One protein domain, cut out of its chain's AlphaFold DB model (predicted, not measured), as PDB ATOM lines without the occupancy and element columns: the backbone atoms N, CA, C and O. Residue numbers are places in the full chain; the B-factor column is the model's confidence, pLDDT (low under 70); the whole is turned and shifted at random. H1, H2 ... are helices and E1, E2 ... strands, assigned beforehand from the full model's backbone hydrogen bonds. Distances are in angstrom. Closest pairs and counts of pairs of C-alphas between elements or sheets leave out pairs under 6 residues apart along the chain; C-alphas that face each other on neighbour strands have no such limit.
ATOM      1  N   GLU A   4     177.025 152.498 201.162       77.75
ATOM      2  CA  GLU A   4     176.135 153.207 200.234       77.75
ATOM      3  C   GLU A   4     174.695 152.679 200.276       77.75
ATOM      4  O   GLU A   4     173.739 153.459 200.248       77.75
ATOM      5  N   ASP A   5     174.519 151.364 200.402       76.38
ATOM      6  CA  ASP A   5     173.195 150.744 200.506       76.38
ATOM      7  C   ASP A   5     172.509 151.116 201.820       76.38
ATOM      8  O   ASP A   5     171.328 151.469 201.838       76.38
ATOM      9  N   THR A   6     173.275 151.118 202.912       71.81
ATOM     10  CA  THR A   6     172.799 151.522 204.240       71.81
ATOM     11  C   THR A   6     172.399 153.000 204.240       71.81
ATOM     12  O   THR A   6     171.318 153.365 204.708       71.81
ATOM     13  N   LEU A   7     173.223 153.863 203.634       73.94
ATOM     14  CA  LEU A   7     172.939 155.288 203.500       73.94
ATOM     15  C   LEU A   7     171.669 155.539 202.673       73.94
ATOM     16  O   LEU A   7     170.848 156.369 203.062       73.94
ATOM     17  N   LYS A   8     171.467 154.818 201.561       75.06
ATOM     18  CA  LYS A   8     170.235 154.900 200.752       75.06
ATOM     19  C   LYS A   8     169.005 154.427 201.526       75.06
ATOM     20  O   LYS A   8     167.964 155.084 201.472       75.06
ATOM     21  N   LEU A   9     169.122 153.321 202.263       71.25
ATOM     22  CA  LEU A   9     168.027 152.744 203.042       71.25
ATOM     23  C   LEU A   9     167.545 153.703 204.140       71.25
ATOM     24  O   LEU A   9     166.341 153.934 204.260       71.25
ATOM     25  N   ILE A  10     168.473 154.323 204.877       69.69
ATOM     26  CA  ILE A  10     168.143 155.280 205.943       69.69
ATOM     27  C   ILE A  10     167.723 156.651 205.381       69.69
ATOM     28  O   ILE A  10     166.852 157.314 205.942       69.69
ATOM     29  N   LYS A  11     168.277 157.099 204.244       68.94
ATOM     30  CA  LYS A  11     167.836 158.345 203.586       68.94
ATOM     31  C   LYS A  11     166.376 158.296 203.143       68.94
ATOM     32  O   LYS A  11     165.660 159.278 203.318       68.94
ATOM     33  N   ASN A  12     165.943 157.172 202.577       65.06
ATOM     34  CA  ASN A  12     164.610 157.046 201.983       65.06
ATOM     35  C   ASN A  12     163.482 156.937 203.014       65.06
ATOM     36  O   ASN A  12     162.313 157.086 202.663       65.06
ATOM     37  N   LYS A  13     163.805 156.681 204.284       62.56
ATOM     38  CA  LYS A  13     162.821 156.583 205.359       62.56
ATOM     39  C   LYS A  13     163.299 157.431 206.521       62.56
ATOM     40  O   LYS A  13     164.215 157.056 207.241       62.56
ATOM     41  N   ALA A  14     162.666 158.592 206.681       55.78
ATOM     42  CA  ALA A  14     163.133 159.691 207.521       55.78
ATOM     43  C   ALA A  14     163.382 159.342 209.006       55.78
ATOM     44  O   ALA A  14     164.010 160.152 209.693       55.78
ATOM     45  N   SER A  15     162.964 158.159 209.457       64.56
ATOM     46  CA  SER A  15     163.053 157.689 210.839       64.56
ATOM     47  C   SER A  15     163.647 156.284 210.983       64.56
ATOM     48  O   SER A  15     163.495 155.711 212.052       64.56
ATOM     49  N   ILE A  16     164.286 155.715 209.946       74.31
ATOM     50  CA  ILE A  16     164.943 154.417 210.134       74.31
ATOM     51  C   ILE A  16     166.199 154.589 210.973       74.31
ATOM     52  O   ILE A  16     167.113 155.326 210.602       74.31
ATOM     53  N   GLU A  17     166.263 153.824 212.053       82.19
ATOM     54  CA  GLU A  17     167.489 153.612 212.805       82.19
ATOM     55  C   GLU A  17     167.865 152.133 212.784       82.19
ATOM     56  O   GLU A  17     167.011 151.247 212.744       82.19
ATOM     57  N   MET A  18     169.164 151.849 212.804       88.06
ATOM     58  CA  MET A  18     169.671 150.478 212.785       88.06
ATOM     59  C   MET A  18     170.461 150.172 214.053       88.06
ATOM     60  O   MET A  18     171.171 151.025 214.577       88.06
ATOM     61  N   ARG A  19     170.368 148.945 214.563       89.81
ATOM     62  CA  ARG A  19     171.190 148.474 215.686       89.81
ATOM     63  C   ARG A  19     171.626 147.033 215.470       89.81
ATOM     64  O   ARG A  19     170.859 146.218 214.969       89.81
ATOM     65  N   LEU A  20     172.825 146.694 215.933       88.00
ATOM     66  CA  LEU A  20     173.221 145.303 216.124       88.00
ATOM     67  C   LEU A  20     172.690 144.703 217.439       88.00
ATOM     68  O   LEU A  20     172.814 145.339 218.484       88.00
ATOM     69  N   PRO A  21     172.164 143.464 217.444       87.12
ATOM     70  CA  PRO A  21     171.607 142.836 218.644       87.12
ATOM     71  C   PRO A  21     172.554 142.834 219.848       87.12
ATOM     72  O   PRO A  21     172.102 143.041 220.972       87.12
ATOM     73  N   GLN A  22     173.856 142.646 219.601       88.00
ATOM     74  CA  GLN A  22     174.901 142.617 220.623       88.00
ATOM     75  C   GLN A  22     175.324 144.000 221.140       88.00
ATOM     76  O   GLN A  22     176.071 144.087 222.110       88.00
ATOM     77  N   TRP A  23     174.896 145.086 220.492       89.25
ATOM     78  CA  TRP A  23     175.176 146.437 220.969       89.25
ATOM     79  C   TRP A  23     174.257 146.827 222.119       89.25
ATOM     80  O   TRP A  23     173.139 146.318 222.245       89.25
ATOM     81  N   HIS A  24     174.708 147.800 222.912       89.94
ATOM     82  CA  HIS A  24     173.905 148.384 223.978       89.94
ATOM     83  C   HIS A  24     172.533 148.838 223.455       89.94
ATOM     84  O   HIS A  24     172.395 149.285 222.312       89.94
ATOM     85  N   ALA A  25     171.503 148.727 224.296       88.88
ATOM     86  CA  ALA A  25     170.115 148.970 223.906       88.88
ATOM     87  C   ALA A  25     169.859 150.401 223.412       88.88
ATOM     88  O   ALA A  25     168.891 150.617 222.684       88.88
ATOM     89  N   HIS A  26     170.726 151.352 223.759       88.25
ATOM     90  CA  HIS A  26     170.652 152.752 223.332       88.25
ATOM     91  C   HIS A  26     171.588 153.095 222.169       88.25
ATOM     92  O   HIS A  26     171.533 154.201 221.645       88.25
ATOM     93  N   THR A  27     172.431 152.160 221.722       89.62
ATOM     94  CA  THR A  27     173.264 152.398 220.544       89.62
ATOM     95  C   THR A  27     172.403 152.285 219.291       89.62
ATOM     96  O   THR A  27     171.724 151.277 219.084       89.62
ATOM     97  N   ARG A  28     172.400 153.312 218.449       90.19
ATOM     98  CA  ARG A  28     171.656 153.360 217.185       90.19
ATOM     99  C   ARG A  28     172.535 153.918 216.090       90.19
ATOM    100  O   ARG A  28     173.414 154.731 216.339       90.19
ATOM    101  N   ILE A  29     172.261 153.504 214.870       89.00
ATOM    102  CA  ILE A  29     172.825 154.100 213.676       89.00
ATOM    103  C   ILE A  29     171.740 154.902 213.001       89.00
ATOM    104  O   ILE A  29     170.667 154.376 212.713       89.00
ATOM    105  N   GLY A  30     172.061 156.153 212.712       88.12
ATOM    106  CA  GLY A  30     171.232 157.023 211.904       88.12
ATOM    107  C   GLY A  30     172.054 157.746 210.852       88.12
ATOM    108  O   GLY A  30     173.263 157.561 210.719       88.12
ATOM    109  N   VAL A  31     171.375 158.608 210.105       85.69
ATOM    110  CA  VAL A  31     172.020 159.560 209.204       85.69
ATOM    111  C   VAL A  31     172.159 160.894 209.920       85.69
ATOM    112  O   VAL A  31     171.169 161.447 210.410       85.69
ATOM    113  N   ASN A  32     173.374 161.436 209.931       83.50
ATOM    114  CA  ASN A  32     173.601 162.821 210.297       83.50
ATOM    115  C   ASN A  32     173.011 163.729 209.208       83.50
ATOM    116  O   ASN A  32     173.363 163.622 208.031       83.50
ATOM    117  N   ARG A  33     172.102 164.628 209.599       76.75
ATOM    118  CA  ARG A  33     171.448 165.593 208.695       76.75
ATOM    119  C   ARG A  33     171.899 167.037 208.912       76.75
ATOM    120  O   ARG A  33     171.328 167.936 208.304       76.75
ATOM    121  N   LEU A  34     172.911 167.269 209.752       78.62
ATOM    122  CA  LEU A  34     173.432 168.614 210.017       78.62
ATOM    123  C   LEU A  34     174.076 169.230 208.768       78.62
ATOM    124  O   LEU A  34     174.076 170.448 208.626       78.62
ATOM    125  N   ASN A  35     174.575 168.398 207.846       76.62
ATOM    126  CA  ASN A  35     175.027 168.822 206.525       76.62
ATOM    127  C   ASN A  35     174.186 168.142 205.424       76.62
ATOM    128  O   ASN A  35     174.526 167.041 204.984       76.62
ATOM    129  N   PRO A  36     173.094 168.776 204.954       71.31
ATOM    130  CA  PRO A  36     172.202 168.198 203.948       71.31
ATOM    131  C   PRO A  36     172.890 167.885 202.613       71.31
ATOM    132  O   PRO A  36     172.438 167.005 201.882       71.31
ATOM    133  N   SER A  37     173.978 168.591 202.296       75.62
ATOM    134  CA  SER A  37     174.747 168.404 201.063       75.62
ATOM    135  C   SER A  37     175.656 167.175 201.111       75.62
ATOM    136  O   SER A  37     176.003 166.640 200.062       75.62
ATOM    137  N   SER A  38     176.031 166.713 202.307       78.75
ATOM    138  CA  SER A  38     176.873 165.527 202.502       78.75
ATOM    139  C   SER A  38     176.452 164.748 203.756       78.75
ATOM    140  O   SER A  38     177.140 164.766 204.779       78.75
ATOM    141  N   PRO A  39     175.277 164.098 203.720       79.38
ATOM    142  CA  PRO A  39     174.810 163.258 204.814       79.38
ATOM    143  C   PRO A  39     175.660 161.990 204.913       79.38
ATOM    144  O   PRO A  39     175.927 161.327 203.908       79.38
ATOM    145  N   TYR A  40     176.019 161.624 206.137       83.88
ATOM    146  CA  TYR A  40     176.814 160.441 206.448       83.88
ATOM    147  C   TYR A  40     176.162 159.638 207.571       83.88
ATOM    148  O   TYR A  40     175.301 160.141 208.297       83.88
ATOM    149  N   LEU A  41     176.546 158.369 207.690       86.62
ATOM    150  CA  LEU A  41     176.077 157.512 208.774       86.62
ATOM    151  C   LEU A  41     176.823 157.836 210.066       86.62
ATOM    152  O   LEU A  41     178.034 158.042 210.061       86.62
ATOM    153  N   GLU A  42     176.107 157.840 211.179       89.88
ATOM    154  CA  GLU A  42     176.668 158.053 212.508       89.88
ATOM    155  C   GLU A  42     176.114 157.032 213.495       89.88
ATOM    156  O   GLU A  42     174.959 156.611 213.403       89.88
ATOM    157  N   VAL A  43     176.950 156.649 214.451       89.50
ATOM    158  CA  VAL A  43     176.585 155.813 215.587       89.50
ATOM    159  C   VAL A  43     176.314 156.734 216.770       89.50
ATOM    160  O   VAL A  43     177.202 157.445 217.236       89.50
ATOM    161  N   ARG A  44     175.079 156.720 217.259       90.69
ATOM    162  CA  ARG A  44     174.614 157.455 218.435       90.69
ATOM    163  C   ARG A  44     174.537 156.504 219.619       90.69
ATOM    164  O   ARG A  44     174.070 155.377 219.478       90.69
ATOM    165  N   SER A  45     174.985 156.955 220.779       90.12
ATOM    166  CA  SER A  45     174.910 156.225 222.044       90.12
ATOM    167  C   SER A  45     174.761 157.207 223.205       90.12
ATOM    168  O   SER A  45     174.900 158.416 223.013       90.12
ATOM    169  N   ASP A  46     174.569 156.694 224.419       88.69
ATOM    170  CA  ASP A  46     174.521 157.511 225.644       88.69
ATOM    171  C   ASP A  46     175.813 158.314 225.878       88.69
ATOM    172  O   ASP A  46     175.793 159.366 226.511       88.69
ATOM    173  N   ASN A  47     176.937 157.842 225.330       87.81
ATOM    174  CA  ASN A  47     178.252 158.468 225.480       87.81
ATOM    175  C   ASN A  47     178.552 159.513 224.394       87.81
ATOM    176  O   ASN A  47     179.632 160.101 224.388       87.81
ATOM    177  N   GLY A  48     177.625 159.724 223.459       89.19
ATOM    178  CA  GLY A  48     177.775 160.666 222.360       89.19
ATOM    179  C   GLY A  48     177.618 160.026 220.988       89.19
ATOM    180  O   GLY A  48     177.105 158.912 220.833       89.19
ATOM    181  N   VAL A  49     178.046 160.780 219.979       89.31
ATOM    182  CA  VAL A  49     177.843 160.471 218.565       89.31
ATOM    183  C   VAL A  49     179.189 160.410 217.862       89.31
ATOM    184  O   VAL A  49     179.997 161.328 217.987       89.31
ATOM    185  N   ILE A  50     179.423 159.331 217.121       88.88
ATOM    186  CA  ILE A  50     180.637 159.128 216.329       88.88
ATOM    187  C   ILE A  50     180.270 158.828 214.873       88.88
ATOM    188  O   ILE A  50     179.220 158.237 214.618       88.88
ATOM    189  N   PRO A  51     181.109 159.197 213.895       86.62
ATOM    190  CA  PRO A  51     180.874 158.819 212.508       86.62
ATOM    191  C   PRO A  51     180.934 157.296 212.345       86.62
ATOM    192  O   PRO A  51     181.707 156.611 213.016       86.62
ATOM    193  N   TRP A  52     180.138 156.759 211.425       84.69
ATOM    194  CA  TRP A  52     180.288 155.382 210.972       84.69
ATOM    195  C   TRP A  52     181.637 155.255 210.271       84.69
ATOM    196  O   TRP A  52     181.870 155.875 209.233       84.69
ATOM    197  N   ILE A  53     182.515 154.413 210.810       81.69
ATOM    198  CA  ILE A  53     183.825 154.148 210.217       81.69
ATOM    199  C   ILE A  53     183.751 152.800 209.487       81.69
ATOM    200  O   ILE A  53     183.656 151.760 210.142       81.69
ATOM    201  N   PRO A  54     183.802 152.774 208.140       70.50
ATOM    202  CA  PRO A  54     183.634 151.559 207.338       70.50
ATOM    203  C   PRO A  54     184.847 150.610 207.393       70.50
ATOM    204  O   PRO A  54     185.020 149.777 206.515       70.50
ATOM    205  N   THR A  55     185.702 150.726 208.411       77.25
ATOM    206  CA  THR A  55     186.793 149.784 208.698       77.25
ATOM    207  C   THR A  55     186.462 148.841 209.853       77.25
ATOM    208  O   THR A  55     187.145 147.831 210.020       77.25
ATOM    209  N   TYR A  56     185.421 149.129 210.642       80.00
ATOM    210  CA  TYR A  56     185.021 148.264 211.747       80.00
ATOM    211  C   TYR A  56     184.256 147.035 211.236       80.00
ATOM    212  O   TYR A  56     183.264 147.202 210.521       80.00
ATOM    213  N   PRO A  57     184.665 145.802 211.594       79.38
ATOM    214  CA  PRO A  57     184.018 144.579 211.116       79.38
ATOM    215  C   PRO A  57     182.509 144.529 211.385       79.38
ATOM    216  O   PRO A  57     181.751 144.027 210.556       79.38
ATOM    217  N   GLU A  58     182.050 145.090 212.507       78.06
ATOM    218  CA  GLU A  58     180.632 145.130 212.873       78.06
ATOM    219  C   GLU A  58     179.776 145.850 211.825       78.06
ATOM    220  O   GLU A  58     178.625 145.478 211.602       78.06
ATOM    221  N   MET A  59     180.351 146.827 211.127       78.19
ATOM    222  CA  MET A  59     179.671 147.626 210.108       78.19
ATOM    223  C   MET A  59     179.272 146.801 208.881       78.19
ATOM    224  O   MET A  59     178.283 147.097 208.213       78.19
ATOM    225  N   PHE A  60     179.985 145.710 208.612       78.19
ATOM    226  CA  PHE A  60     179.687 144.815 207.496       78.19
ATOM    227  C   PHE A  60     178.643 143.751 207.831       78.19
ATOM    228  O   PHE A  60     178.217 143.018 206.933       78.19
ATOM    229  N   SER A  61     178.190 143.691 209.085       81.69
ATOM    230  CA  SER A  61     177.185 142.734 209.538       81.69
ATOM    231  C   SER A  61     175.923 142.757 208.666       81.69
ATOM    232  O   SER A  61     175.575 143.751 208.018       81.69
ATOM    233  N   THR A  62     175.225 141.629 208.631       81.25
ATOM    234  CA  THR A  62     173.920 141.469 207.976       81.25
ATOM    235  C   THR A  62     172.777 141.373 208.984       81.25
ATOM    236  O   THR A  62     171.617 141.441 208.595       81.25
ATOM    237  N   ASN A  63     173.084 141.277 210.280       86.38
ATOM    238  CA  ASN A  63     172.115 141.026 211.349       86.38
ATOM    239  C   ASN A  63     171.563 142.319 211.963       86.38
ATOM    240  O   ASN A  63     171.361 142.406 213.173       86.38
ATOM    241  N   TRP A  64     171.372 143.353 211.149       85.25
ATOM    242  CA  TRP A  64     170.882 144.641 211.626       85.25
ATOM    243  C   TRP A  64     169.398 144.574 211.974       85.25
ATOM    244  O   TRP A  64     168.576 144.135 211.172       85.25
ATOM    245  N   GLN A  65     169.052 145.068 213.157       86.06
ATOM    246  CA  GLN A  65     167.676 145.346 213.544       86.06
ATOM    247  C   GLN A  65     167.317 146.754 213.082       86.06
ATOM    248  O   GLN A  65     168.013 147.708 213.430       86.06
ATOM    249  N   ILE A  66     166.258 146.854 212.285       84.00
ATOM    250  CA  ILE A  66     165.738 148.098 211.715       84.00
ATOM    251  C   ILE A  66     164.545 148.526 212.572       84.00
ATOM    252  O   ILE A  66     163.644 147.714 212.797       84.00
ATOM    253  N   TYR A  67     164.561 149.769 213.042       77.75
ATOM    254  CA  TYR A  67     163.495 150.402 213.819       77.75
ATOM    255  C   TYR A  67     162.820 151.500 213.001       77.75
ATOM    256  O   TYR A  67     163.527 152.127 212.176       77.75
TER     257      TYR A  67
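What this domain is: This is residues 4 to 67 of the 67 residues of an uncharacterized protein of Companilactobacillus allii (UniProt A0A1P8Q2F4). A small twisted sheet of two successive hairpins, E1 E2 E3, has a short helix, H1, over part of E1 and E2. The long link from H1 to E1 and the last printed residues run together at residues 18 to 19 and 65 to 66, while the tiny helix H2 lies off the sheet. The printed part has 64 residues, with two named helices and three named strands in the order H1 E1 E2 E3 H2; the antiparallel sheet has the order E1 - E2 - E3. The class is mixed, helices and strands, with under half of the residues in named elements. The whole is compact, with a radius of gyration of the C-alphas of 11.1 A and spans of 32 by 25 by 24 A.

Where its parts are: Find C-alpha 4 at (176.135, 153.207, 200.234); from there H1 runs through residues 4 to 11, 10.3 A. Next come E1, residues 28 to 32, 11.9 A, and E2, residues 40 to 45, 16.3 A. E3, residues 48 to 51, spans 10.5 A. H2, residues 57 to 60, spans 5.6 A and ends at C-alpha 60, (179.687, 144.815, 207.496).

How they stand to each other: E1 E2 E3 is a meander, each strand the antiparallel neighbour of the one before, and its sheet is only just strongly twisted, up to 4.2 A off its best plane. Look at N 30 and O 42, 3.0 A, in the hairpin E1 and E2, and at N 43 and O 50, 2.8 A, in the hairpin E2 and E3. H1 is on the sheet at a height of 8.3 A; its closest C-alphas to E2 are Leu 7 and Leu 41, 6.5 A. H2 is not on the sheet and is apart from H1. In H1 every O i to N i+4 pair is within hydrogen-bond range; H2 is too short for such a pair.

The domain as a whole: The C-alphas farthest apart are those of Gln 22 and Ser 37, 32.4 A. The printed part has no cut, and the link from H1 to E1 is long, 16 residues. Look for low confidence at residues 10 to 15, under 70; the mean pLDDT of the printed part is 81.3.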